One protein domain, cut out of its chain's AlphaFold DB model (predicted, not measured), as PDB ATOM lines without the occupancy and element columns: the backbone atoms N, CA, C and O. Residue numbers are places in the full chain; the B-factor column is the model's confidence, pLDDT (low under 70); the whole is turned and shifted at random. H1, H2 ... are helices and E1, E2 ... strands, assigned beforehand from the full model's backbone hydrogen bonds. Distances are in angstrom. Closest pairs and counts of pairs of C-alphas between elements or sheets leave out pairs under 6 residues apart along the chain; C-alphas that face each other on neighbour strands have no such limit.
ATOM      1  N   ASP A 101      15.833  28.280  55.705       83.44
ATOM      2  CA  ASP A 101      15.454  27.581  54.481       83.44
ATOM      3  C   ASP A 101      14.708  28.503  53.516       83.44
ATOM      4  O   ASP A 101      15.041  28.533  52.329       83.44
ATOM      5  N   SER A 102      13.826  29.373  54.013       76.19
ATOM      6  CA  SER A 102      13.249  30.454  53.206       76.19
ATOM      7  C   SER A 102      14.305  31.424  52.673       76.19
ATOM      8  O   SER A 102      14.224  31.861  51.522       76.19
ATOM      9  N   ALA A 103      15.338  31.745  53.459       76.62
ATOM     10  CA  ALA A 103      16.429  32.606  53.001       76.62
ATOM     11  C   ALA A 103      17.274  31.943  51.894       76.62
ATOM     12  O   ALA A 103      17.608  32.589  50.895       76.62
ATOM     13  N   LEU A 104      17.575  30.647  52.023       84.19
ATOM     14  CA  LEU A 104      18.254  29.867  50.982       84.19
ATOM     15  C   LEU A 104      17.386  29.730  49.722       84.19
ATOM     16  O   LEU A 104      17.889  29.903  48.608       84.19
ATOM     17  N   SER A 105      16.083  29.500  49.890       82.19
ATOM     18  CA  SER A 105      15.103  29.467  48.798       82.19
ATOM     19  C   SER A 105      15.051  30.802  48.049       82.19
ATOM     20  O   SER A 105      15.085  30.830  46.817       82.19
ATOM     21  N   LEU A 106      15.100  31.932  48.766       78.00
ATOM     22  CA  LEU A 106      15.181  33.259  48.156       78.00
ATOM     23  C   LEU A 106      16.475  33.443  47.343       78.00
ATOM     24  O   LEU A 106      16.423  33.928  46.210       78.00
ATOM     25  N   CYS A 107      17.628  33.017  47.867       81.94
ATOM     26  CA  CYS A 107      18.889  33.028  47.117       81.94
ATOM     27  C   CYS A 107      18.784  32.202  45.824       81.94
ATOM     28  O   CYS A 107      19.193  32.668  44.754       81.94
ATOM     29  N   ALA A 108      18.184  31.010  45.887       86.19
ATOM     30  CA  ALA A 108      17.944  30.166  44.718       86.19
ATOM     31  C   ALA A 108      16.996  30.834  43.702       86.19
ATOM     32  O   ALA A 108      17.294  30.866  42.502       86.19
ATOM     33  N   ALA A 109      15.905  31.445  44.169       78.19
ATOM     34  CA  ALA A 109      14.960  32.178  43.330       78.19
ATOM     35  C   ALA A 109      15.633  33.353  42.603       78.19
ATOM     36  O   ALA A 109      15.417  33.557  41.407       78.19
ATOM     37  N   ILE A 110      16.522  34.079  43.282       77.12
ATOM     38  CA  ILE A 110      17.274  35.194  42.693       77.12
ATOM     39  C   ILE A 110      18.281  34.699  41.659       77.12
ATOM     40  O   ILE A 110      18.378  35.275  40.574       77.12
ATOM     41  N   LYS A 111      18.998  33.602  41.930       84.88
ATOM     42  CA  LYS A 111      19.876  32.966  40.934       84.88
ATOM     43  C   LYS A 111      19.110  32.557  39.683       84.88
ATOM     44  O   LYS A 111      19.617  32.740  38.572       84.88
ATOM     45  N   ASN A 112      17.907  32.009  39.852       83.00
ATOM     46  CA  ASN A 112      17.041  31.644  38.739       83.00
ATOM     47  C   ASN A 112      16.576  32.890  37.973       83.00
ATOM     48  O   ASN A 112      16.686  32.932  36.749       83.00
ATOM     49  N   TYR A 113      16.176  33.951  38.677       78.06
ATOM     50  CA  TYR A 113      15.843  35.232  38.057       78.06
ATOM     51  C   TYR A 113      17.011  35.797  37.242       78.06
ATOM     52  O   TYR A 113      16.827  36.136  36.078       78.06
ATOM     53  N   ILE A 114      18.228  35.847  37.795       79.19
ATOM     54  CA  ILE A 114      19.423  36.324  37.079       79.19
ATOM     55  C   ILE A 114      19.675  35.464  35.831       79.19
ATOM     56  O   ILE A 114      19.970  35.998  34.758       79.19
ATOM     57  N   LYS A 115      19.517  34.136  35.947       83.94
ATOM     58  CA  LYS A 115      19.633  33.198  34.820       83.94
ATOM     59  C   LYS A 115      18.635  33.549  33.719       83.94
ATOM     60  O   LYS A 115      19.034  33.652  32.563       83.94
ATOM     61  N   GLN A 116      17.370  33.759  34.066       77.75
ATOM     62  CA  GLN A 116      16.305  34.075  33.114       77.75
ATOM     63  C   GLN A 116      16.457  35.477  32.520       77.75
ATOM     64  O   GLN A 116      16.462  35.620  31.303       77.75
ATOM     65  N   ALA A 117      16.685  36.500  33.342       71.44
ATOM     66  CA  ALA A 117      16.889  37.878  32.903       71.44
ATOM     67  C   ALA A 117      18.109  38.031  31.976       71.44
ATOM     68  O   ALA A 117      18.108  38.884  31.092       71.44
ATOM     69  N   SER A 118      19.127  37.171  32.112       77.06
ATOM     70  CA  SER A 118      20.255  37.124  31.170       77.06
ATOM     71  C   SER A 118      19.894  36.578  29.782       77.06
ATOM     72  O   SER A 118      20.636  36.808  28.833       77.06
ATOM     73  N   LYS A 119      18.758  35.883  29.646       78.31
ATOM     74  CA  LYS A 119      18.228  35.404  28.361       78.31
ATOM     75  C   LYS A 119      17.279  36.408  27.707       78.31
ATOM     76  O   LYS A 119      17.107  36.367  26.494       78.31
ATOM     77  N   VAL A 120      16.670  37.310  28.481       70.19
ATOM     78  CA  VAL A 120      15.713  38.287  27.945       70.19
ATOM     79  C   VAL A 120      16.453  39.371  27.167       70.19
ATOM     80  O   VAL A 120      17.257  40.121  27.728       70.19
ATOM     81  N   ILE A 121      16.155  39.476  25.874       68.38
ATOM     82  CA  ILE A 121      16.694  40.509  24.991       68.38
ATOM     83  C   ILE A 121      15.808  41.752  25.087       68.38
ATOM     84  O   ILE A 121      14.603  41.697  24.865       68.38
ATOM     85  N   SER A 122      16.403  42.900  25.406       62.19
ATOM     86  CA  SER A 122      15.691  44.174  25.399       62.19
ATOM     87  C   SER A 122      15.265  44.530  23.966       62.19
ATOM     88  O   SER A 122      16.146  44.715  23.119       62.19
ATOM     89  N   PRO A 123      13.963  44.756  23.696       51.91
ATOM     90  CA  PRO A 123      13.482  45.128  22.360       51.91
ATOM     91  C   PRO A 123      14.106  46.427  21.841       51.91
ATOM     92  O   PRO A 123      14.258  46.635  20.645       51.91
ATOM     93  N   LYS A 124      14.494  47.322  22.760       55.91
ATOM     94  CA  LYS A 124      15.058  48.633  22.427       55.91
ATOM     95  C   LYS A 124      16.521  48.563  21.996       55.91
ATOM     96  O   LYS A 124      16.965  49.433  21.255       55.91
ATOM     97  N   THR A 125      17.290  47.614  22.527       70.88
ATOM     98  CA  THR A 125      18.748  47.575  22.327       70.88
ATOM     99  C   THR A 125      19.231  46.327  21.601       70.88
ATOM    100  O   THR A 125      20.401  46.294  21.225       70.88
ATOM    101  N   GLY A 126      18.381  45.305  21.440       77.00
ATOM    102  CA  GLY A 126      18.771  44.003  20.894       77.00
ATOM    103  C   GLY A 126      19.790  43.261  21.767       77.00
ATOM    104  O   GLY A 126      20.450  42.341  21.298       77.00
ATOM    105  N   LYS A 127      19.973  43.672  23.030       72.56
ATOM    106  CA  LYS A 127      20.965  43.104  23.958       72.56
ATOM    107  C   LYS A 127      20.278  42.447  25.159       72.56
ATOM    108  O   LYS A 127      19.215  42.926  25.558       72.56
ATOM    109  N   PRO A 128      20.897  41.426  25.783       70.12
ATOM    110  CA  PRO A 128      20.432  40.882  27.055       70.12
ATOM    111  C   PRO A 128      20.239  41.966  28.122       70.12
ATOM    112  O   PRO A 128      21.077  42.866  28.239       70.12
ATOM    113  N   LEU A 129      19.176  41.863  28.925       63.22
ATOM    114  CA  LEU A 129      18.901  42.757  30.061       63.22
ATOM    115  C   LEU A 129      20.053  42.770  31.077       63.22
ATOM    116  O   LEU A 129      20.365  43.818  31.640       63.22
ATOM    117  N   ILE A 130      20.725  41.629  31.253       71.31
ATOM    118  CA  ILE A 130      21.935  41.483  32.071       71.31
ATOM    119  C   ILE A 130      23.083  41.028  31.162       71.31
ATOM    120  O   ILE A 130      23.360  39.836  31.045       71.31
ATOM    121  N   LYS A 131      23.731  41.974  30.468       65.81
ATOM    122  CA  LYS A 131      24.847  41.669  29.551       65.81
ATOM    123  C   LYS A 131      26.201  41.563  30.268       65.81
ATOM    124  O   LYS A 131      27.008  40.707  29.926       65.81
ATOM    125  N   THR A 132      26.456  42.419  31.255       59.78
ATOM    126  CA  THR A 132      27.717  42.485  32.012       59.78
ATOM    127  C   THR A 132      27.467  42.232  33.499       59.78
ATOM    128  O   THR A 132      26.427  42.600  34.040       59.78
ATOM    129  N   GLY A 133      28.409  41.565  34.172       64.69
ATOM    130  CA  GLY A 133      28.341  41.349  35.622       64.69
ATOM    131  C   GLY A 133      27.549  40.123  36.073       64.69
ATOM    132  O   GLY A 133      27.390  39.954  37.275       64.69
ATOM    133  N   ARG A 134      27.103  39.229  35.170       77.06
ATOM    134  CA  ARG A 134      26.464  37.947  35.546       77.06
ATOM    135  C   ARG A 134      27.298  37.192  36.586       77.06
ATOM    136  O   ARG A 134      26.768  36.828  37.629       77.06
ATOM    137  N   GLY A 135      28.600  37.041  36.337       76.94
ATOM    138  CA  GLY A 135      29.533  36.440  37.296       76.94
ATOM    139  C   GLY A 135      29.559  37.176  38.638       76.94
ATOM    140  O   GLY A 135      29.520  36.535  39.680       76.94
ATOM    141  N   THR A 136      29.518  38.511  38.630       74.75
ATOM    142  CA  THR A 136      29.439  39.334  39.848       74.75
ATOM    143  C   THR A 136      28.156  39.075  40.636       74.75
ATOM    144  O   THR A 136      28.222  38.933  41.852       74.75
ATOM    145  N   TYR A 137      26.998  38.952  39.977       76.06
ATOM    146  CA  TYR A 137      25.750  38.612  40.668       76.06
ATOM    147  C   TYR A 137      25.811  37.236  41.317       76.06
ATOM    148  O   TYR A 137      25.482  37.106  42.491       76.06
ATOM    149  N   TYR A 138      26.241  36.215  40.569       81.19
ATOM    150  CA  TYR A 138      26.372  34.871  41.128       81.19
ATOM    151  C   TYR A 138      27.372  34.851  42.276       81.19
ATOM    152  O   TYR A 138      27.073  34.246  43.293       81.19
ATOM    153  N   ALA A 139      28.500  35.554  42.162       78.69
ATOM    154  CA  ALA A 139      29.474  35.658  43.240       78.69
ATOM    155  C   ALA A 139      28.855  36.260  44.512       78.69
ATOM    156  O   ALA A 139      29.017  35.691  45.586       78.69
ATOM    157  N   VAL A 140      28.086  37.350  44.392       76.44
ATOM    158  CA  VAL A 140      27.390  37.965  45.534       76.44
ATOM    159  C   VAL A 140      26.354  37.015  46.133       76.44
ATOM    160  O   VAL A 140      26.361  36.791  47.339       76.44
ATOM    161  N   VAL A 141      25.474  36.433  45.314       81.00
ATOM    162  CA  VAL A 141      24.408  35.557  45.825       81.00
ATOM    163  C   VAL A 141      24.990  34.266  46.407       81.00
ATOM    164  O   VAL A 141      24.519  33.805  47.438       81.00
ATOM    165  N   ASN A 142      26.049  33.711  45.810       84.75
ATOM    166  CA  ASN A 142      26.783  32.567  46.355       84.75
ATOM    167  C   ASN A 142      27.453  32.908  47.688       84.75
ATOM    168  O   ASN A 142      27.428  32.081  48.591       84.75
ATOM    169  N   ALA A 143      28.035  34.103  47.823       79.81
ATOM    170  CA  ALA A 143      28.642  34.539  49.077       79.81
ATOM    171  C   ALA A 143      27.590  34.670  50.189       79.81
ATOM    172  O   ALA A 143      27.810  34.201  51.301       79.81
ATOM    173  N   ILE A 144      26.421  35.236  49.869       80.00
ATOM    174  CA  ILE A 144      25.286  35.340  50.797       80.00
ATOM    175  C   ILE A 144      24.743  33.954  51.163       80.00
ATOM    176  O   ILE A 144      24.497  33.674  52.330       80.00
ATOM    177  N   GLU A 145      24.580  33.059  50.190       85.56
ATOM    178  CA  GLU A 145      24.136  31.688  50.445       85.56
ATOM    179  C   GLU A 145      25.139  30.916  51.310       85.56
ATOM    180  O   GLU A 145      24.739  30.243  52.256       85.56
ATOM    181  N   GLY A 146      26.438  31.040  51.024       83.88
ATOM    182  CA  GLY A 146      27.504  30.449  51.831       83.88
ATOM    183  C   GLY A 146      27.482  30.965  53.268       83.88
ATOM    184  O   GLY A 146      27.562  30.171  54.201       83.88
ATOM    185  N   TYR A 147      27.273  32.270  53.448       77.56
ATOM    186  CA  TYR A 147      27.102  32.897  54.759       77.56
ATOM    187  C   TYR A 147      25.889  32.339  55.520       77.56
ATOM    188  O   TYR A 147      26.012  31.947  56.677       77.56
ATOM    189  N   ILE A 148      24.727  32.238  54.864       82.31
ATOM    190  CA  ILE A 148      23.515  31.663  55.470       82.31
ATOM    191  C   ILE A 148      23.751  30.202  55.877       82.31
ATOM    192  O   ILE A 148      23.366  29.809  56.975       82.31
ATOM    193  N   LYS A 149      24.411  29.405  55.025       86.12
ATOM    194  CA  LYS A 149      24.751  28.005  55.332       86.12
ATOM    195  C   LYS A 149      25.675  27.887  56.542       86.12
ATOM    196  O   LYS A 149      25.448  27.014  57.370       86.12
ATOM    197  N   GLN A 150      26.670  28.766  56.667       80.31
ATOM    198  CA  GLN A 150      27.560  28.799  57.833       80.31
ATOM    199  C   GLN A 150      26.790  29.110  59.117       80.31
ATOM    200  O   GLN A 150      26.900  28.350  60.075       80.31
ATOM    201  N   ILE A 151      25.939  30.144  59.113       78.12
ATOM    202  CA  ILE A 151      25.111  30.457  60.287       78.12
ATOM    203  C   ILE A 151      24.185  29.290  60.632       78.12
ATOM    204  O   ILE A 151      24.066  28.930  61.801       78.12
ATOM    205  N   LYS A 152      23.536  28.678  59.630       83.25
ATOM    206  CA  LYS A 152      22.663  27.514  59.841       83.25
ATOM    207  C   LYS A 152      23.425  26.341  60.470       83.25
ATOM    208  O   LYS A 152      22.852  25.616  61.273       83.25
ATOM    209  N   ALA A 153      24.705  26.186  60.139       84.94
ATOM    210  CA  ALA A 153      25.593  25.182  60.717       84.94
ATOM    211  C   ALA A 153      26.163  25.570  62.100       84.94
ATOM    212  O   ALA A 153      27.006  24.849  62.624       84.94
ATOM    213  N   GLY A 154      25.755  26.705  62.683       83.06
ATOM    214  CA  GLY A 154      26.302  27.203  63.950       83.06
ATOM    215  C   GLY A 154      27.744  27.713  63.842       83.06
ATOM    216  O   GLY A 154      28.378  27.973  64.861       83.06
ATOM    217  N   VAL A 155      28.269  27.867  62.624       79.69
ATOM    218  CA  VAL A 155      29.605  28.413  62.384       79.69
ATOM    219  C   VAL A 155      29.518  29.928  62.488       79.69
ATOM    220  O   VAL A 155      28.748  30.558  61.759       79.69
ATOM    221  N   GLU A 156      30.315  30.517  63.382       61.91
ATOM    222  CA  GLU A 156      30.408  31.968  63.520       61.91
ATOM    223  C   GLU A 156      30.922  32.551  62.192       61.91
ATOM    224  O   GLU A 156      32.043  32.250  61.762       61.91
ATOM    225  N   PRO A 157      30.100  33.315  61.461       56.84
ATOM    226  CA  PRO A 157      30.416  33.598  60.081       56.84
ATOM    227  C   PRO A 157      31.525  34.655  59.984       56.84
ATOM    228  O   PRO A 157      31.348  35.823  60.320       56.84
ATOM    229  N   PHE A 158      32.668  34.222  59.453       54.59
ATOM    230  CA  PHE A 158      33.775  35.033  58.947       54.59
ATOM    231  C   PHE A 158      34.349  36.124  59.876       54.59
ATOM    232  O   PHE A 158      34.257  37.319  59.578       54.59
ATOM    233  N   ARG A 159      35.144  35.728  60.876       47.53
ATOM    234  CA  ARG A 159      36.367  36.495  61.183       47.53
ATOM    235  C   ARG A 159      37.416  36.165  60.107       47.53
ATOM    236  O   ARG A 159      37.737  35.000  59.915       47.53
ATOM    237  N   ASN A 160      37.962  37.180  59.428       47.59
ATOM    238  CA  ASN A 160      39.102  37.090  58.488       47.59
ATOM    239  C   ASN A 160      38.851  36.458  57.096       47.59
ATOM    240  O   ASN A 160      39.543  35.515  56.712       47.59
ATOM    241  N   VAL A 161      37.946  37.008  56.272       48.50
ATOM    242  CA  VAL A 161      37.915  36.637  54.836       48.50
ATOM    243  C   VAL A 161      39.032  37.343  54.085       48.50
ATOM    244  O   VAL A 161      39.125  38.572  54.086       48.50
ATOM    245  N   THR A 162      39.833  36.562  53.371       47.38
ATOM    246  CA  THR A 162      40.779  37.082  52.389       47.38
ATOM    247  C   THR A 162      40.116  37.062  51.012       47.38
ATOM    248  O   THR A 162      39.933  35.997  50.425       47.38
ATOM    249  N   VAL A 163      39.741  38.222  50.472       47.03
ATOM    250  CA  VAL A 163      39.214  38.330  49.099       47.03
ATOM    251  C   VAL A 163      40.353  38.807  48.204       47.03
ATOM    252  O   VAL A 163      40.841  39.921  48.371       47.03
ATOM    253  N   ARG A 164      40.797  37.967  47.257       44.94
ATOM    254  CA  ARG A 164      41.927  38.265  46.346       44.94
ATOM    255  C   ARG A 164      43.227  38.652  47.075       44.94
ATOM    256  O   ARG A 164      43.872  39.631  46.717       44.94
ATOM    257  N   GLY A 165      43.589  37.927  48.132       48.78
ATOM    258  CA  GLY A 165      44.806  38.206  48.908       48.78
ATOM    259  C   GLY A 165      44.702  39.389  49.879       48.78
ATOM    260  O   GLY A 165      45.578  39.555  50.721       48.78
ATOM    261  N   GLN A 166      43.620  40.176  49.844       40.66
ATOM    262  CA  GLN A 166      43.392  41.241  50.820       40.66
ATOM    263  C   GLN A 166      42.580  40.723  52.003       40.66
ATOM    264  O   GLN A 166      41.450  40.259  51.842       40.66
ATOM    265  N   ARG A 167      43.163  40.820  53.204       49.72
ATOM    266  CA  ARG A 167      42.489  40.514  54.469       49.72
ATOM    267  C   ARG A 167      41.460  41.616  54.730       49.72
ATOM    268  O   ARG A 167      41.816  42.726  55.127       49.72
ATOM    269  N   VAL A 168      40.184  41.332  54.481       49.09
ATOM    270  CA  VAL A 168      39.107  42.273  54.790       49.09
ATOM    271  C   VAL A 168      38.892  42.203  56.302       49.09
ATOM    272  O   VAL A 168      38.373  41.218  56.818       49.09
ATOM    273  N   ARG A 169      39.379  43.219  57.033       48.03
ATOM    274  CA  ARG A 169      39.231  43.304  58.503       48.03
ATOM    275  C   ARG A 169      37.782  43.514  58.941       48.03
ATOM    276  O   ARG A 169      37.452  43.185  60.071       48.03
ATOM    277  N   LYS A 170      36.940  44.048  58.052       52.72
ATOM    278  CA  LYS A 170      35.494  44.095  58.255       52.72
ATOM    279  C   LYS A 170      34.888  42.746  57.910       52.72
ATOM    280  O   LYS A 170      35.231  42.168  56.876       52.72
ATOM    281  N   THR A 171      33.956  42.264  58.724       59.00
ATOM    282  CA  THR A 171      33.169  41.089  58.331       59.00
ATOM    283  C   THR A 171      32.496  41.375  56.982       59.00
ATOM    284  O   THR A 171      32.174  42.526  56.654       59.00
ATOM    285  N   LEU A 172      32.297  40.345  56.149       53.88
ATOM    286  CA  LEU A 172      31.522  40.502  54.911       53.88
ATOM    287  C   LEU A 172      30.188  41.181  55.237       53.88
ATOM    288  O   LEU A 172      29.780  42.081  54.513       53.88
ATOM    289  N   TRP A 173      29.594  40.815  56.379       55.81
ATOM    290  CA  TRP A 173      28.415  41.447  56.943       55.81
ATOM    291  C   TRP A 173      28.595  42.941  57.188       55.81
ATOM    292  O   TRP A 173      27.770  43.680  56.697       55.81
ATOM    293  N   GLU A 174      29.655  43.423  57.835       58.00
ATOM    294  CA  GLU A 174      29.905  44.862  58.028       58.00
ATOM    295  C   GLU A 174      30.072  45.637  56.715       58.00
ATOM    296  O   GLU A 174      29.568  46.747  56.589       58.00
ATOM    297  N   SER A 175      30.731  45.063  55.705       56.41
ATOM    298  CA  SER A 175      30.879  45.717  54.389       56.41
ATOM    299  C   SER A 175      29.556  45.739  53.617       56.41
ATOM    300  O   SER A 175      29.182  46.715  52.963       56.41
ATOM    301  N   ILE A 176      28.811  44.645  53.727       57.41
ATOM    302  CA  ILE A 176      27.445  44.510  53.243       57.41
ATOM    303  C   ILE A 176      26.511  45.477  53.994       57.41
ATOM    304  O   ILE A 176      25.652  46.117  53.389       57.41
ATOM    305  N   TRP A 177      26.721  45.654  55.288       60.62
ATOM    306  CA  TRP A 177      25.960  46.505  56.191       60.62
ATOM    307  C   TRP A 177      26.215  47.979  55.905       60.62
ATOM    308  O   TRP A 177      25.278  48.777  55.795       60.62
ATOM    309  N   ASP A 178      27.476  48.338  55.667       59.91
ATOM    310  CA  ASP A 178      27.895  49.626  55.119       59.91
ATOM    311  C   ASP A 178      27.155  49.915  53.815       59.91
ATOM    312  O   ASP A 178      26.710  51.041  53.589       59.91
ATOM    313  N   SER A 179      26.896  48.872  53.025       62.81
ATOM    314  CA  SER A 179      26.165  48.983  51.777       62.81
ATOM    315  C   SER A 179      24.638  49.019  51.913       62.81
ATOM    316  O   SER A 179      24.029  49.511  50.976       62.81
ATOM    317  N   CYS A 180      23.998  48.604  53.020       64.31
ATOM    318  CA  CYS A 180      22.523  48.619  53.183       64.31
ATOM    319  C   CYS A 180      21.895  50.010  53.003       64.31
ATOM    320  O   CYS A 180      20.743  50.133  52.588       64.31
ATOM    321  N   LEU A 181      22.667  51.058  53.294       71.19
ATOM    322  CA  LEU A 181      22.271  52.449  53.126       71.19
ATOM    323  C   LEU A 181      23.143  53.109  52.069       71.19
ATOM    324  O   LEU A 181      24.369  53.062  52.131       71.19
ATOM    325  N   ALA A 182      22.510  53.794  51.123       71.19
ATOM    326  CA  ALA A 182      23.216  54.701  50.226       71.19
ATOM    327  C   ALA A 182      23.475  56.038  50.938       71.19
ATOM    328  O   ALA A 182      22.899  57.039  50.536       71.19
ATOM    329  N   VAL A 183      24.260  56.057  52.021       71.88
ATOM    330  CA  VAL A 183      24.386  57.229  52.920       71.88
ATOM    331  C   VAL A 183      24.723  58.511  52.151       71.88
ATOM    332  O   VAL A 183      24.085  59.540  52.345       71.88
ATOM    333  N   SER A 184      25.662  58.425  51.209       71.25
ATOM    334  CA  SER A 184      26.120  59.548  50.380       71.25
ATOM    335  C   SER A 184      25.152  59.932  49.252       71.25
ATOM    336  O   SER A 184      25.397  60.891  48.522       71.25
ATOM    337  N   GLY A 185      24.083  59.159  49.052       72.12
ATOM    338  CA  GLY A 185      23.176  59.323  47.928       72.12
ATOM    339  C   GLY A 185      23.861  59.154  46.567       72.12
ATOM    340  O   GLY A 185      24.834  58.417  46.401       72.12
ATOM    341  N   ASN A 186      23.314  59.819  45.556       72.94
ATOM    342  CA  ASN A 186      23.962  60.038  44.264       72.94
ATOM    343  C   ASN A 186      23.732  61.490  43.814       72.94
ATOM    344  O   ASN A 186      22.947  62.205  44.426       72.94
ATOM    345  N   VAL A 187      24.350  61.907  42.705       68.00
ATOM    346  CA  VAL A 187      24.240  63.284  42.177       68.00
ATOM    347  C   VAL A 187      22.788  63.768  42.020       68.00
ATOM    348  O   VAL A 187      22.511  64.945  42.198       68.00
ATOM    349  N   LYS A 188      21.840  62.876  41.702       66.06
ATOM    350  CA  LYS A 188      20.416  63.232  41.547       66.06
ATOM    351  C   LYS A 188      19.638  63.206  42.856       66.06
ATOM    352  O   LYS A 188      18.559  63.780  42.932       66.06
ATOM    353  N   LEU A 189      20.124  62.449  43.829       72.38
ATOM    354  CA  LEU A 189      19.435  62.120  45.066       72.38
ATOM    355  C   LEU A 189      20.476  62.145  46.191       72.38
ATOM    356  O   LEU A 189      20.940  61.074  46.587       72.38
ATOM    357  N   PRO A 190      20.907  63.337  46.647       79.50
ATOM    358  CA  PRO A 190      22.032  63.509  47.571       79.50
ATOM    359  C   PRO A 190      21.611  63.245  49.025       79.50
ATOM    360  O   PRO A 190      21.888  64.027  49.928       79.50
ATOM    361  N   PHE A 191      20.862  62.172  49.244       85.62
ATOM    362  CA  PHE A 191      20.303  61.800  50.535       85.62
ATOM    363  C   PHE A 191      20.417  60.292  50.733       85.62
ATOM    364  O   PHE A 191      20.527  59.526  49.766       85.62
ATOM    365  N   ALA A 192      20.357  59.865  51.992       89.19
ATOM    366  CA  ALA A 192      20.421  58.457  52.327       89.19
ATOM    367  C   ALA A 192      19.212  57.715  51.757       89.19
ATOM    368  O   ALA A 192      18.093  58.229  51.756       89.19
ATOM    369  N   ALA A 193      19.426  56.496  51.275       90.12
ATOM    370  CA  ALA A 193      18.367  55.682  50.700       90.12
ATOM    371  C   ALA A 193      18.357  54.275  51.288       90.12
ATOM    372  O   ALA A 193      19.405  53.622  51.349       90.12
ATOM    373  N   TYR A 194      17.155  53.816  51.625       93.12
ATOM    374  CA  TYR A 194      16.843  52.438  51.985       93.12
ATOM    375  C   TYR A 194      15.901  51.828  50.940       93.12
ATOM    376  O   TYR A 194      15.013  52.508  50.420       93.12
ATOM    377  N   SER A 195      16.083  50.550  50.609       91.75
ATOM    378  CA  SER A 195      15.171  49.838  49.714       91.75
ATOM    379  C   SER A 195      15.336  48.332  49.822       91.75
ATOM    380  O   SER A 195      16.456  47.848  49.751       91.75
ATOM    381  N   GLU A 196      14.224  47.604  49.851       92.19
ATOM    382  CA  GLU A 196      14.176  46.155  49.644       92.19
ATOM    383  C   GLU A 196      14.102  45.793  48.149       92.19
ATOM    384  O   GLU A 196      13.917  46.660  47.288       92.19
ATOM    385  N   MET A 197      14.231  44.503  47.825       90.19
ATOM    386  CA  MET A 197      14.017  43.984  46.480       90.19
ATOM    387  C   MET A 197      12.556  44.178  46.043       90.19
ATOM    388  O   MET A 197      11.651  43.598  46.655       90.19
ATOM    389  N   PRO A 198      12.301  44.892  44.929       88.25
ATOM    390  CA  PRO A 198      10.947  45.111  44.418       88.25
ATOM    391  C   PRO A 198      10.241  43.814  44.045       88.25
ATOM    392  O   PRO A 198       9.037  43.703  44.214       88.25
ATOM    393  N   VAL A 199      10.983  42.825  43.548       84.06
ATOM    394  CA  VAL A 199      10.425  41.530  43.138       84.06
ATOM    395  C   VAL A 199       9.810  40.772  44.320       84.06
ATOM    396  O   VAL A 199       8.919  39.961  44.110       84.06
ATOM    397  N   VAL A 200      10.262  41.055  45.545       85.31
ATOM    398  CA  VAL A 200       9.774  40.408  46.771       85.31
ATOM    399  C   VAL A 200       8.700  41.247  47.457       85.31
ATOM    400  O   VAL A 200       7.730  40.706  47.968       85.31
ATOM    401  N   THR A 201       8.873  42.569  47.481       88.69
ATOM    402  CA  THR A 201       8.078  43.455  48.348       88.69
ATOM    403  C   THR A 201       7.048  44.311  47.628       88.69
ATOM    404  O   THR A 201       6.091  44.762  48.247       88.69
ATOM    405  N   CYS A 202       7.206  44.551  46.324       86.62
ATOM    406  CA  CYS A 202       6.282  45.408  45.592       86.62
ATOM    407  C   CYS A 202       4.989  44.635  45.279       86.62
ATOM    408  O   CYS A 202       5.039  43.653  44.534       86.62
ATOM    409  N   PRO A 203       3.807  45.110  45.711       79.19
ATOM    410  CA  PRO A 203       2.536  44.441  45.418       79.19
ATOM    411  C   PRO A 203       2.226  44.403  43.913       79.19
ATOM    412  O   PRO A 203       1.508  43.526  43.440       79.19
ATOM    413  N   GLY A 204       2.790  45.337  43.138       71.12
ATOM    414  CA  GLY A 204       2.685  45.357  41.678       71.12
ATOM    415  C   GLY A 204       3.640  44.398  40.958       71.12
ATOM    416  O   GLY A 204       3.510  44.220  39.749       71.12
ATOM    417  N   ALA A 205       4.612  43.793  41.651       68.06
ATOM    418  CA  ALA A 205       5.491  42.790  41.048       68.06
ATOM    419  C   ALA A 205       4.759  41.452  40.838       68.06
ATOM    420  O   ALA A 205       4.972  40.801  39.818       68.06
ATOM    421  N   GLY A 206       3.849  41.088  41.750       54.09
ATOM    422  CA  GLY A 206       3.068  39.847  41.679       54.09
ATOM    423  C   GLY A 206       1.907  39.876  40.678       54.09
ATOM    424  O   GLY A 206       1.520  38.842  40.148       54.09
ATOM    425  N   SER A 207       1.372  41.047  40.319       50.72
ATOM    426  CA  SER A 207       0.330  41.143  39.278       50.72
ATOM    427  C   SER A 207       0.855  40.895  37.854       50.72
ATOM    428  O   SER A 207       0.067  40.827  36.918       50.72
ATOM    429  N   VAL A 208       2.175  40.747  37.682       46.06
ATOM    430  CA  VAL A 208       2.809  40.288  36.433       46.06
ATOM    431  C   VAL A 208       3.084  38.774  36.449       46.06
ATOM    432  O   VAL A 208       3.504  38.218  35.439       46.06
ATOM    433  N   SER A 209       2.838  38.091  37.575       37.56
ATOM    434  CA  SER A 209       2.951  36.636  37.705       37.56
ATOM    435  C   SER A 209       1.562  36.003  37.724       37.56
ATOM    436  O   SER A 209       0.856  36.044  38.730       37.56
ATOM    437  N   GLY A 210       1.156  35.413  36.601       32.38
ATOM    438  CA  GLY A 210      -0.006  34.531  36.566       32.38
ATOM    439  C   GLY A 210       0.188  33.330  37.501       32.38
ATOM    440  O   GLY A 210       1.234  32.695  37.469       32.38
ATOM    441  N   LYS A 211      -0.832  33.083  38.332       33.88
ATOM    442  CA  LYS A 211      -1.231  31.910  39.147       33.88
ATOM    443  C   LYS A 211      -0.218  30.963  39.829       33.88
ATOM    444  O   LYS A 211      -0.677  30.163  40.631       33.88
ATOM    445  N   TYR A 212       1.096  31.057  39.648       34.75
ATOM    446  CA  TYR A 212       2.062  30.311  40.465       34.75
ATOM    447  C   TYR A 212       3.288  31.172  40.754       34.75
ATOM    448  O   TYR A 212       4.068  31.493  39.860       34.75
ATOM    449  N   GLY A 213       3.421  31.561  42.025       37.41
ATOM    450  CA  GLY A 213       4.502  32.365  42.585       37.41
ATOM    451  C   GLY A 213       5.855  31.666  42.508       37.41
ATOM    452  O   GLY A 213       6.382  31.190  43.499       37.41
ATOM    453  N   VAL A 214       6.425  31.645  41.315       37.41
ATOM    454  CA  VAL A 214       7.850  31.559  41.019       37.41
ATOM    455  C   VAL A 214       8.005  32.427  39.778       37.41
ATOM    456  O   VAL A 214       7.129  32.440  38.915       37.41
ATOM    457  N   LEU A 215       9.107  33.166  39.664       43.50
ATOM    458  CA  LEU A 215       9.543  33.744  38.393       43.50
ATOM    459  C   LEU A 215       9.833  32.568  37.447       43.50
ATOM    460  O   LEU A 215      10.977  32.154  37.282       43.50
ATOM    461  N   THR A 216       8.796  31.910  36.935       37.69
ATOM    462  CA  THR A 216       8.913  30.928  35.871       37.69
ATOM    463  C   THR A 216       9.225  31.722  34.614       37.69
ATOM    464  O   THR A 216       8.750  32.848  34.436       37.69
ATOM    465  N   GLY A 217      10.056  31.151  33.743       36.75
ATOM    466  CA  GLY A 217      10.562  31.805  32.534       36.75
ATOM    467  C   GLY A 217       9.494  32.410  31.615       36.75
ATOM    468  O   GLY A 217       9.845  33.197  30.743       36.75
ATOM    469  N   ALA A 233       6.891  45.134  35.066       63.97
ATOM    470  CA  ALA A 233       8.217  44.857  34.503       63.97
ATOM    471  C   ALA A 233       8.670  45.849  33.408       63.97
ATOM    472  O   ALA A 233       9.859  46.166  33.319       63.97
ATOM    473  N   ASN A 234       7.743  46.385  32.605       64.88
ATOM    474  CA  ASN A 234       8.088  47.213  31.447       64.88
ATOM    475  C   ASN A 234       8.373  48.673  31.807       64.88
ATOM    476  O   ASN A 234       9.262  49.303  31.214       64.88
ATOM    477  N   TRP A 235       7.682  49.222  32.803       66.81
ATOM    478  CA  TRP A 235       7.815  50.629  33.190       66.81
ATOM    479  C   TRP A 235       8.486  50.831  34.557       66.81
ATOM    480  O   TRP A 235       9.070  51.892  34.780       66.81
ATOM    481  N   CYS A 236       8.505  49.825  35.438       73.50
ATOM    482  CA  CYS A 236       9.068  49.950  36.781       73.50
ATOM    483  C   CYS A 236      10.591  50.132  36.745       73.50
ATOM    484  O   CYS A 236      11.353  49.243  36.354       73.50
ATOM    485  N   TYR A 237      11.040  51.307  37.191       74.31
ATOM    486  CA  TYR A 237      12.460  51.635  37.316       74.31
ATOM    487  C   TYR A 237      13.192  50.678  38.260       74.31
ATOM    488  O   TYR A 237      14.316  50.287  37.950       74.31
ATOM    489  N   SER A 238      12.526  50.223  39.321       77.50
ATOM    490  CA  SER A 238      13.067  49.303  40.317       77.50
ATOM    491  C   SER A 238      13.511  47.972  39.724       77.50
ATOM    492  O   SER A 238      14.598  47.485  40.017       77.50
ATOM    493  N   ILE A 239      12.698  47.396  38.831       78.38
ATOM    494  CA  ILE A 239      13.027  46.128  38.164       78.38
ATOM    495  C   ILE A 239      14.196  46.336  37.194       78.38
ATOM    496  O   ILE A 239      15.102  45.514  37.122       78.38
ATOM    497  N   LYS A 240      14.248  47.483  36.504       79.00
ATOM    498  CA  LYS A 240      15.383  47.832  35.633       79.00
ATOM    499  C   LYS A 240      16.672  48.072  36.422       79.00
ATOM    500  O   LYS A 240      17.755  47.791  35.911       79.00
ATOM    501  N   ALA A 241      16.576  48.573  37.652       77.44
ATOM    502  CA  ALA A 241      17.726  48.795  38.522       77.44
ATOM    503  C   ALA A 241      18.409  47.480  38.941       77.44
ATOM    504  O   ALA A 241      19.605  47.494  39.233       77.44
ATOM    505  N   ILE A 242      17.704  46.342  38.854       76.00
ATOM    506  CA  ILE A 242      18.265  44.999  39.079       76.00
ATOM    507  C   ILE A 242      19.392  44.675  38.083       76.00
ATOM    508  O   ILE A 242      20.227  43.822  38.350       76.00
ATOM    509  N   ALA A 243      19.504  45.406  36.968       76.00
ATOM    510  CA  ALA A 243      20.638  45.288  36.056       76.00
ATOM    511  C   ALA A 243      21.969  45.837  36.621       76.00
ATOM    512  O   ALA A 243      23.007  45.655  35.979       76.00
ATOM    513  N   LYS A 244      21.996  46.443  37.825       81.25
ATOM    514  CA  LYS A 244      23.228  46.889  38.511       81.25
ATOM    515  C   LYS A 244      23.627  45.973  39.695       81.25
ATOM    516  O   LYS A 244      22.897  45.943  40.687       81.25
ATOM    517  N   PRO A 245      24.813  45.316  39.681       76.31
ATOM    518  CA  PRO A 245      25.178  44.316  40.695       76.31
ATOM    519  C   PRO A 245      25.219  44.839  42.126       76.31
ATOM    520  O   PRO A 245      24.655  44.225  43.026       76.31
ATOM    521  N   SER A 246      25.839  46.001  42.332       75.75
ATOM    522  CA  SER A 246      25.934  46.630  43.653       75.75
ATOM    523  C   SER A 246      24.566  46.998  44.223       75.75
ATOM    524  O   SER A 246      24.350  46.928  45.430       75.75
ATOM    525  N   PHE A 247      23.628  47.359  43.349       81.00
ATOM    526  CA  PHE A 247      22.274  47.707  43.739       81.00
ATOM    527  C   PHE A 247      21.472  46.468  44.160       81.00
ATOM    528  O   PHE A 247      20.803  46.484  45.189       81.00
ATOM    529  N   VAL A 248      21.599  45.368  43.413       82.06
ATOM    530  CA  VAL A 248      20.958  44.089  43.759       82.06
ATOM    531  C   VAL A 248      21.509  43.505  45.041       82.06
ATOM    532  O   VAL A 248      20.719  43.066  45.865       82.06
ATOM    533  N   ALA A 249      22.832  43.526  45.220       81.44
ATOM    534  CA  ALA A 249      23.468  43.068  46.448       81.44
ATOM    535  C   ALA A 249      22.831  43.758  47.662       81.44
ATOM    536  O   ALA A 249      22.259  43.100  48.526       81.44
ATOM    537  N   ARG A 250      22.830  45.095  47.651       84.31
ATOM    538  CA  ARG A 250      22.233  45.925  48.698       84.31
ATOM    539  C   ARG A 250      20.781  45.554  48.980       84.31
ATOM    540  O   ARG A 250      20.456  45.250  50.121       84.31
ATOM    541  N   MET A 251      19.935  45.554  47.949       88.12
ATOM    542  CA  MET A 251      18.510  45.255  48.110       88.12
ATOM    543  C   MET A 251      18.260  43.838  48.627       88.12
ATOM    544  O   MET A 251      17.342  43.623  49.414       88.12
ATOM    545  N   LEU A 252      19.055  42.864  48.175       85.88
ATOM    546  CA  LEU A 252      18.959  41.480  48.624       85.88
ATOM    547  C   LEU A 252      19.266  41.381  50.115       85.88
ATOM    548  O   LEU A 252      18.509  40.770  50.861       85.88
ATOM    549  N   ILE A 253      20.338  42.026  50.561       86.00
ATOM    550  CA  ILE A 253      20.732  42.021  51.969       86.00
ATOM    551  C   ILE A 253      19.653  42.666  52.832       86.00
ATOM    552  O   ILE A 253      19.274  42.099  53.852       86.00
ATOM    553  N   THR A 254      19.126  43.822  52.428       90.56
ATOM    554  CA  THR A 254      18.042  44.479  53.169       90.56
ATOM    555  C   THR A 254      16.781  43.622  53.197       90.56
ATOM    556  O   THR A 254      16.156  43.496  54.244       90.56
ATOM    557  N   THR A 255      16.439  42.952  52.090       90.50
ATOM    558  CA  THR A 255      15.302  42.022  52.051       90.50
ATOM    559  C   THR A 255      15.516  40.817  52.956       90.50
ATOM    560  O   THR A 255      14.584  40.427  53.651       90.50
ATOM    561  N   LEU A 256      16.721  40.246  52.989       86.44
ATOM    562  CA  LEU A 256      17.060  39.140  53.887       86.44
ATOM    563  C   LEU A 256      17.019  39.575  55.349       86.44
ATOM    564  O   LEU A 256      16.441  38.866  56.164       86.44
ATOM    565  N   GLY A 257      17.568  40.747  55.673       88.00
ATOM    566  CA  GLY A 257      17.485  41.323  57.013       88.00
ATOM    567  C   GLY A 257      16.036  41.474  57.468       88.00
ATOM    568  O   GLY A 257      15.673  40.975  58.528       88.00
ATOM    569  N   MET A 258      15.189  42.046  56.609       91.50
ATOM    570  CA  MET A 258      13.748  42.169  56.848       91.50
ATOM    571  C   MET A 258      13.002  40.832  56.891       91.50
ATOM    572  O   MET A 258      11.931  40.769  57.476       91.50
ATOM    573  N   SER A 259      13.515  39.766  56.274       86.81
ATOM    574  CA  SER A 259      12.906  38.429  56.347       86.81
ATOM    575  C   SER A 259      13.307  37.647  57.590       86.81
ATOM    576  O   SER A 259      12.510  36.863  58.088       86.81
ATOM    577  N   LEU A 260      14.543  37.815  58.056       84.81
ATOM    578  CA  LEU A 260      15.113  36.998  59.125       84.81
ATOM    579  C   LEU A 260      14.857  37.585  60.510       84.81
ATOM    580  O   LEU A 260      14.601  36.838  61.448       84.81
ATOM    581  N   ASP A 261      14.999  38.902  60.646       87.94
ATOM    582  CA  ASP A 261      14.812  39.612  61.911       87.94
ATOM    583  C   ASP A 261      14.473  41.087  61.620       87.94
ATOM    584  O   ASP A 261      15.357  41.954  61.640       87.94
ATOM    585  N   PRO A 262      13.205  41.377  61.267       90.81
ATOM    586  CA  PRO A 262      12.793  42.715  60.866       90.81
ATOM    587  C   PRO A 262      13.088  43.771  61.936       90.81
ATOM    588  O   PRO A 262      13.507  44.877  61.602       90.81
ATOM    589  N   GLU A 263      12.905  43.441  63.218       92.12
ATOM    590  CA  GLU A 263      13.090  44.389  64.321       92.12
ATOM    591  C   GLU A 263      14.563  44.760  64.487       92.12
ATOM    592  O   GLU A 263      14.899  45.948  64.437       92.12
ATOM    593  N   LYS A 264      15.465  43.767  64.582       87.88
ATOM    594  CA  LYS A 264      16.908  44.045  64.666       87.88
ATOM    595  C   LYS A 264      17.419  44.731  63.405       87.88
ATOM    596  O   LYS A 264      18.258  45.627  63.499       87.88
ATOM    597  N   HIS A 265      16.914  44.356  62.227       90.81
ATOM    598  CA  HIS A 265      17.318  44.993  60.977       90.81
ATOM    599  C   HIS A 265      16.937  46.478  60.946       90.81
ATOM    600  O   HIS A 265      17.802  47.323  60.710       90.81
ATOM    601  N   VAL A 266      15.672  46.810  61.222       94.00
ATOM    602  CA  VAL A 266      15.184  48.197  61.244       94.00
ATOM    603  C   VAL A 266      15.897  49.013  62.324       94.00
ATOM    604  O   VAL A 266      16.341  50.129  62.043       94.00
ATOM    605  N   ALA A 267      16.075  48.459  63.527       92.44
ATOM    606  CA  ALA A 267      16.796  49.124  64.612       92.44
ATOM    607  C   ALA A 267      18.234  49.464  64.205       92.44
ATOM    608  O   ALA A 267      18.682  50.600  64.355       92.44
ATOM    609  N   ALA A 268      18.948  48.515  63.608       88.88
ATOM    610  CA  ALA A 268      20.332  48.734  63.231       88.88
ATOM    611  C   ALA A 268      20.468  49.692  62.022       88.88
ATOM    612  O   ALA A 268      21.408  50.490  61.977       88.88
ATOM    613  N   VAL A 269      19.529  49.685  61.062       91.19
ATOM    614  CA  VAL A 269      19.482  50.699  59.986       91.19
ATOM    615  C   VAL A 269      19.233  52.095  60.566       91.19
ATOM    616  O   VAL A 269      19.878  53.059  60.150       91.19
ATOM    617  N   THR A 270      18.347  52.194  61.556       94.00
ATOM    618  CA  THR A 270      18.029  53.438  62.272       94.00
ATOM    619  C   THR A 270      19.255  53.993  62.991       94.00
ATOM    620  O   THR A 270      19.626  55.142  62.763       94.00
ATOM    621  N   GLN A 271      19.947  53.163  63.777       92.56
ATOM    622  CA  GLN A 271      21.167  53.560  64.489       92.56
ATOM    623  C   GLN A 271      22.264  54.035  63.538       92.56
ATOM    624  O   GLN A 271      22.892  55.069  63.763       92.56
ATOM    625  N   LYS A 272      22.447  53.338  62.413       89.12
ATOM    626  CA  LYS A 272      23.404  53.767  61.394       89.12
ATOM    627  C   LYS A 272      23.031  55.125  60.794       89.12
ATOM    628  O   LYS A 272      23.901  55.969  60.620       89.12
ATOM    629  N   MET A 273      21.753  55.367  60.509       90.62
ATOM    630  CA  MET A 273      21.296  56.668  60.010       90.62
ATOM    631  C   MET A 273      21.540  57.807  61.003       90.62
ATOM    632  O   MET A 273      21.959  58.888  60.587       90.62
ATOM    633  N   ILE A 274      21.314  57.561  62.295       92.44
ATOM    634  CA  ILE A 274      21.597  58.520  63.369       92.44
ATOM    635  C   ILE A 274      23.091  58.837  63.406       92.44
ATOM    636  O   ILE A 274      23.467  60.007  63.318       92.44
ATOM    637  N   HIS A 275      23.936  57.804  63.437       90.50
ATOM    638  CA  HIS A 275      25.389  57.953  63.454       90.50
ATOM    639  C   HIS A 275      25.900  58.779  62.263       90.50
ATOM    640  O   HIS A 275      26.655  59.737  62.430       90.50
ATOM    641  N   GLU A 276      25.441  58.462  61.051       86.88
ATOM    642  CA  GLU A 276      25.847  59.178  59.839       86.88
ATOM    643  C   GLU A 276      25.334  60.627  59.810       86.88
ATOM    644  O   GLU A 276      26.023  61.520  59.318       86.88
ATOM    645  N   SER A 277      24.148  60.898  60.370       87.31
ATOM    646  CA  SER A 277      23.626  62.266  60.504       87.31
ATOM    647  C   SER A 277      24.425  63.106  61.484       87.31
ATOM    648  O   SER A 277      24.723  64.263  61.192       87.31
ATOM    649  N   GLN A 278      24.813  62.520  62.613       89.50
ATOM    650  CA  GLN A 278      25.668  63.181  63.594       89.50
ATOM    651  C   GLN A 278      27.050  63.474  63.001       89.50
ATOM    652  O   GLN A 278      27.563  64.586  63.135       89.50
ATOM    653  N   ARG A 279      27.623  62.514  62.264       87.62
ATOM    654  CA  ARG A 279      28.928  62.664  61.609       87.62
ATOM    655  C   ARG A 279      28.931  63.743  60.523       87.62
ATOM    656  O   ARG A 279      29.892  64.502  60.423       87.62
ATOM    657  N   ALA A 280      27.878  63.820  59.710       81.38
ATOM    658  CA  ALA A 280      27.803  64.748  58.582       81.38
ATOM    659  C   ALA A 280      27.525  66.212  58.981       81.38
ATOM    660  O   ALA A 280      27.636  67.093  58.125       81.38
ATOM    661  N   LYS A 281      27.152  66.485  60.244       77.75
ATOM    662  CA  LYS A 281      26.751  67.816  60.756       77.75
ATOM    663  C   LYS A 281      25.691  68.528  59.894       77.75
ATOM    664  O   LYS A 281      25.648  69.755  59.838       77.75
ATOM    665  N   LYS A 282      24.840  67.778  59.192       67.00
ATOM    666  CA  LYS A 282      23.751  68.311  58.360       67.00
ATOM    667  C   LYS A 282      22.475  67.520  58.632       67.00
ATOM    668  O   LYS A 282      22.568  66.325  58.912       67.00
ATOM    669  N   PRO A 283      21.291  68.156  58.551       59.66
ATOM    670  CA  PRO A 283      20.032  67.434  58.631       59.66
ATOM    671  C   PRO A 283      19.966  66.442  57.469       59.66
ATOM    672  O   PRO A 283      19.829  66.831  56.306       59.66
ATOM    673  N   ASN A 284      20.095  65.157  57.790       86.44
ATOM    674  CA  ASN A 284      20.024  64.112  56.789       86.44
ATOM    675  C   ASN A 284      18.565  63.843  56.444       86.44
ATOM    676  O   ASN A 284      17.699  63.691  57.306       86.44
ATOM    677  N   ILE A 285      18.302  63.778  55.147       92.94
ATOM    678  CA  ILE A 285      17.042  63.266  54.638       92.94
ATOM    679  C   ILE A 285      17.242  61.768  54.387       92.94
ATOM    680  O   ILE A 285      18.240  61.363  53.789       92.94
ATOM    681  N   LEU A 286      16.303  60.941  54.839       93.25
ATOM    682  CA  LEU A 286      16.226  59.528  54.491       93.25
ATOM    683  C   LEU A 286      15.093  59.322  53.492       93.25
ATOM    684  O   LEU A 286      13.933  59.619  53.775       93.25
ATOM    685  N   ARG A 287      15.417  58.755  52.333       93.06
ATOM    686  CA  ARG A 287      14.416  58.229  51.416       93.06
ATOM    687  C   ARG A 287      14.173  56.756  51.701       93.06
ATOM    688  O   ARG A 287      15.036  55.911  51.445       93.06
ATOM    689  N   LEU A 288      12.982  56.460  52.195       93.94
ATOM    690  CA  LEU A 288      12.530  55.112  52.478       93.94
ATOM    691  C   LEU A 288      11.907  54.482  51.223       93.94
ATOM    692  O   LEU A 288      11.141  55.138  50.516       93.94
ATOM    693  N   PHE A 289      12.256  53.225  50.948       90.69
ATOM    694  CA  PHE A 289      11.764  52.422  49.822       90.69
ATOM    695  C   PHE A 289      11.925  53.102  48.451       90.69
ATOM    696  O   PHE A 289      10.966  53.497  47.793       90.69
ATOM    697  N   VAL A 290      13.173  53.259  47.997       83.44
ATOM    698  CA  VAL A 290      13.445  53.849  46.669       83.44
ATOM    699  C   VAL A 290      12.880  52.999  45.536       83.44
ATOM    700  O   VAL A 290      12.262  53.542  44.619       83.44
ATOM    701  N   ASP A 291      13.116  51.692  45.605       78.81
ATOM    702  CA  ASP A 291      12.820  50.755  44.531       78.81
ATOM    703  C   ASP A 291      11.868  49.631  44.993       78.81
ATOM    704  O   ASP A 291      11.015  49.219  44.209       78.81
ATOM    705  N   GLY A 292      11.952  49.187  46.249       82.44
ATOM    706  CA  GLY A 292      11.035  48.246  46.906       82.44
ATOM    707  C   GLY A 292       9.816  48.923  47.536       82.44
ATOM    708  O   GLY A 292       9.507  50.066  47.216       82.44
ATOM    709  N   ASP A 293       9.122  48.211  48.420       91.75
ATOM    710  CA  ASP A 293       7.958  48.739  49.140       91.75
ATOM    711  C   ASP A 293       7.789  48.082  50.516       91.75
ATOM    712  O   ASP A 293       8.497  47.131  50.846       91.75
ATOM    713  N   PHE A 294       6.828  48.560  51.307       94.38
ATOM    714  CA  PHE A 294       6.419  47.897  52.540       94.38
ATOM    715  C   PHE A 294       5.845  46.513  52.232       94.38
ATOM    716  O   PHE A 294       4.842  46.398  51.516       94.38
ATOM    717  N   ARG A 295       6.454  45.482  52.822       91.62
ATOM    718  CA  ARG A 295       6.059  44.076  52.666       91.62
ATOM    719  C   ARG A 295       4.662  43.808  53.219       91.62
ATOM    720  O   ARG A 295       3.843  43.169  52.567       91.62
ATOM    721  N   ASP A 296       4.395  44.325  54.413       94.25
ATOM    722  CA  ASP A 296       3.170  44.067  55.166       94.25
ATOM    723  C   ASP A 296       2.883  45.162  56.213       94.25
ATOM    724  O   ASP A 296       3.648  46.114  56.399       94.25
ATOM    725  N   VAL A 297       1.758  45.020  56.913       96.69
ATOM    726  CA  VAL A 297       1.286  45.944  57.957       96.69
ATOM    727  C   VAL A 297       2.262  46.050  59.140       96.69
ATOM    728  O   VAL A 297       2.442  47.136  59.690       96.69
ATOM    729  N   ASN A 298       2.932  44.960  59.523       96.12
ATOM    730  CA  ASN A 298       3.888  44.979  60.633       96.12
ATOM    731  C   ASN A 298       5.171  45.722  60.240       96.12
ATOM    732  O   ASN A 298       5.690  46.500  61.039       96.12
ATOM    733  N   SER A 299       5.640  45.553  59.000       95.94
ATOM    734  CA  SER A 299       6.788  46.289  58.468       95.94
ATOM    735  C   SER A 299       6.554  47.803  58.496       95.94
ATOM    736  O   SER A 299       7.458  48.553  58.857       95.94
ATOM    737  N   ILE A 300       5.323  48.260  58.222       97.50
ATOM    738  CA  ILE A 300       4.943  49.675  58.343       97.50
ATOM    739  C   ILE A 300       5.097  50.146  59.789       97.50
ATOM    740  O   ILE A 300       5.754  51.157  60.023       97.50
ATOM    741  N   ARG A 301       4.550  49.407  60.766       97.94
ATOM    742  CA  ARG A 301       4.667  49.749  62.195       97.94
ATOM    743  C   ARG A 301       6.130  49.896  62.623       97.94
ATOM    744  O   ARG A 301       6.480  50.888  63.256       97.94
ATOM    745  N   LEU A 302       6.982  48.939  62.251       97.81
ATOM    746  CA  LEU A 302       8.411  48.972  62.582       97.81
ATOM    747  C   LEU A 302       9.099  50.201  61.989       97.81
ATOM    748  O   LEU A 302       9.785  50.933  62.702       97.81
ATOM    749  N   TRP A 303       8.867  50.471  60.705       98.00
ATOM    750  CA  TRP A 303       9.452  51.630  60.042       98.00
ATOM    751  C   TRP A 303       8.925  52.957  60.576       98.00
ATOM    752  O   TRP A 303       9.700  53.904  60.668       98.00
ATOM    753  N   MET A 304       7.653  53.058  60.964       98.44
ATOM    754  CA  MET A 304       7.142  54.288  61.571       98.44
ATOM    755  C   MET A 304       7.721  54.516  62.970       98.44
ATOM    756  O   MET A 304       8.069  55.647  63.300       98.44
ATOM    757  N   ASN A 305       7.919  53.462  63.766       98.31
ATOM    758  CA  ASN A 305       8.637  53.573  65.039       98.31
ATOM    759  C   ASN A 305      10.087  54.030  64.828       98.31
ATOM    760  O   ASN A 305      10.546  54.944  65.510       98.31
ATOM    761  N   ALA A 306      10.775  53.482  63.824       97.81
ATOM    762  CA  ALA A 306      12.090  53.966  63.416       97.81
ATOM    763  C   ALA A 306      12.065  55.432  62.965       97.81
ATOM    764  O   ALA A 306      12.938  56.203  63.344       97.81
ATOM    765  N   CYS A 307      11.058  55.856  62.199       98.06
ATOM    766  CA  CYS A 307      10.925  57.252  61.783       98.06
ATOM    767  C   CYS A 307      10.744  58.186  62.987       98.06
ATOM    768  O   CYS A 307      11.397  59.227  63.034       98.06
ATOM    769  N   LYS A 308       9.943  57.801  63.990       98.12
ATOM    770  CA  LYS A 308       9.806  58.555  65.251       98.12
ATOM    771  C   LYS A 308      11.139  58.676  65.986       98.12
ATOM    772  O   LYS A 308      11.440  59.740  66.513       98.12
ATOM    773  N   GLU A 309      11.953  57.624  65.984       97.50
ATOM    774  CA  GLU A 309      13.295  57.684  66.564       97.50
ATOM    775  C   GLU A 309      14.208  58.631  65.774       97.50
ATOM    776  O   GLU A 309      14.804  59.543  66.337       97.50
ATOM    777  N   LEU A 310      14.227  58.510  64.444       96.19
ATOM    778  CA  LEU A 310      14.951  59.422  63.553       96.19
ATOM    779  C   LEU A 310      14.517  60.888  63.744       96.19
ATOM    780  O   LEU A 310      15.344  61.795  63.638       96.19
ATOM    781  N   HIS A 311      13.243  61.133  64.068       96.44
ATOM    782  CA  HIS A 311      12.714  62.473  64.316       96.44
ATOM    783  C   HIS A 311      13.399  63.165  65.495       96.44
ATOM    784  O   HIS A 311      13.733  64.344  65.381       96.44
ATOM    785  N   LYS A 312      13.679  62.429  66.581       96.19
ATOM    786  CA  LYS A 312      14.388  62.946  67.766       96.19
ATOM    787  C   LYS A 312      15.782  63.481  67.425       96.19
ATOM    788  O   LYS A 312      16.305  64.336  68.126       96.19
ATOM    789  N   HIS A 313      16.358  63.011  66.318       94.62
ATOM    790  CA  HIS A 313      17.661  63.429  65.803       94.62
ATOM    791  C   HIS A 313      17.569  64.419  64.629       94.62
ATOM    792  O   HIS A 313      18.557  64.643  63.931       94.62
ATOM    793  N   PHE A 353      -3.709  50.014  42.256       87.56
ATOM    794  CA  PHE A 353      -5.009  50.306  42.840       87.56
ATOM    795  C   PHE A 353      -5.621  51.548  42.179       87.56
ATOM    796  O   PHE A 353      -4.902  52.482  41.835       87.56
ATOM    797  N   GLY A 354      -6.947  51.555  42.015       89.62
ATOM    798  CA  GLY A 354      -7.676  52.668  41.396       89.62
ATOM    799  C   GLY A 354      -7.867  53.888  42.308       89.62
ATOM    800  O   GLY A 354      -7.454  53.897  43.471       89.62
ATOM    801  N   GLU A 355      -8.557  54.902  41.780       92.56
ATOM    802  CA  GLU A 355      -8.779  56.206  42.431       92.56
ATOM    803  C   GLU A 355      -9.458  56.114  43.807       92.56
ATOM    804  O   GLU A 355      -9.089  56.843  44.723       92.56
ATOM    805  N   ALA A 356     -10.374  55.161  44.012       95.44
ATOM    806  CA  ALA A 356     -11.008  54.959  45.318       95.44
ATOM    807  C   ALA A 356      -9.971  54.677  46.422       95.44
ATOM    808  O   ALA A 356      -9.959  55.331  47.465       95.44
ATOM    809  N   LYS A 357      -9.028  53.763  46.159       95.19
ATOM    810  CA  LYS A 357      -7.969  53.431  47.119       95.19
ATOM    811  C   LYS A 357      -6.963  54.568  47.260       95.19
ATOM    812  O   LYS A 357      -6.456  54.802  48.353       95.19
ATOM    813  N   LYS A 358      -6.677  55.283  46.170       94.69
ATOM    814  CA  LYS A 358      -5.827  56.477  46.196       94.69
ATOM    815  C   LYS A 358      -6.392  57.534  47.143       94.69
ATOM    816  O   LYS A 358      -5.636  58.057  47.953       94.69
TER     817      LYS A 358
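Overview. This is residues 101 to 217, 233 to 313 and 353 to 358 of the 598 residues of an uncharacterized protein of Okeania sp. SIO3H1 (UniProt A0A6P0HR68). H7 runs through the middle of the domain; the helical hairpin of H1 and H2 stands beside it on one side and makes with it a three-helix bundle, loosely closed between H1 and H7, while H8 turns away steeply from the end of H7 with H9 side by side with it. H3 crosses H7, the small strand hairpin E1 and E2 lies at one far edge, and short H10 lies alone at the other. The printed part has 204 residues, with ten named helices and three named strands in the order H1 H2 E1 E2 H3 H4 H5 H6 H7 H8 E3 H9 H10. The one sheet has the order E1 - E2, antiparallel, and the class is mostly helix. The whole is compact, with a radius of gyration of the C-alphas of 17.9 A, and spans 55 by 47 by 35 A.

Along the chain. Start at the sheet: E1 is residues 161 to 163 and E2 is residues 166 to 168. Next look for H3, residues 172 to 180, 12.2 A from first to last C-alpha. H7, residues 245 to 260, runs 22.2 A. Find C-alpha 101 at (15.454, 27.581, 54.481), where H1, residues 101 to 117, begins and runs 24.0 A; H2, residues 134 to 152, runs 26.7 A. H8, residues 262 to 280, is 26.8 A long, and E3 is residues 285 to 288. H9, residues 297 to 312, runs 23.6 A and ends at C-alpha 312 at (14.388, 62.946, 67.766). The short helices are H4, residues 198 to 201, H5, residues 203 to 206, H6, residues 237 to 241, and H10, residues 355 to 358, whose last C-alpha is at (-5.827, 56.477, 46.196).

Arrangement. In the hairpin of E1 and E2, look at N 163 and O 166, 3.0 A apart, and N 168 and O 161, 3.0 A. A tight link leads from E2 to H3, which touches residues 250 to 254 of H7, closest at the C-alphas of Cys 180 and Arg 250, 5.2 A, about perpendicular at 80 degrees. H7 is the hub. Its residues 245 to 249 touch residues 136 to 141 of H2, closest at the C-alphas of Tyr 137 and Pro 245, 5.7 A, at a shallow tilt of 23 degrees, the same way. H1 and H2 form a helical hairpin at 7 degrees, opposite ways; their closest C-alphas, Leu 104 and Glu 145, are 6.2 A apart. H1 and H7 only just touch, with 3 pairs of C-alphas within 8 A, the closest Ala 103 and Leu 256, 6.6 A. Residues 265 to 266 of H8 touch H7, closest at the C-alphas of Gly 257 and His 265, 5.4 A, at a steep tilt of 51 degrees. H8 and H9 touch at a shallow tilt of 25 degrees, the same way; their closest C-alphas, Thr 270 and Ala 306, are 6.1 A apart. E3 pairs with no named strand, but its residues 286 to 287 pair with residues 192 to 193, parallel. H4 and H6 only just touch, with 3 pairs of C-alphas within 8 A, the closest Pro 198 and Ser 238, 6.2 A. H4 and H5 only just touch, and only at the corner, with 3 such pairs, the closest Val 199 and Ala 205, 5.5 A. H10 touches no helix. In H1, H2, H3, H6, H7, H8 and H9 every O i to N i+4 pair is within hydrogen-bond range; H4, H5 and H10 are too short for one, and their single O i to N i+3 pair is within range in H4 and H10 but not in H5.

Size, cuts and confidence. The two C-alphas farthest apart are those of Gly 165 and Ala 356, 58.4 A. Residues 218 to 232 are not printed, and C-alphas 217 and 233 are 13.4 A apart; residues 314 to 352 are not printed either, with 34.8 A from C-alpha 313 to C-alpha 353. The links H1 to H2 and H3 to H4 are long, 16 and 17 residues. The mean pLDDT of the printed part is 76.7, and 53 residues are under 70, among them residues 156 to 180 and 205 to 217.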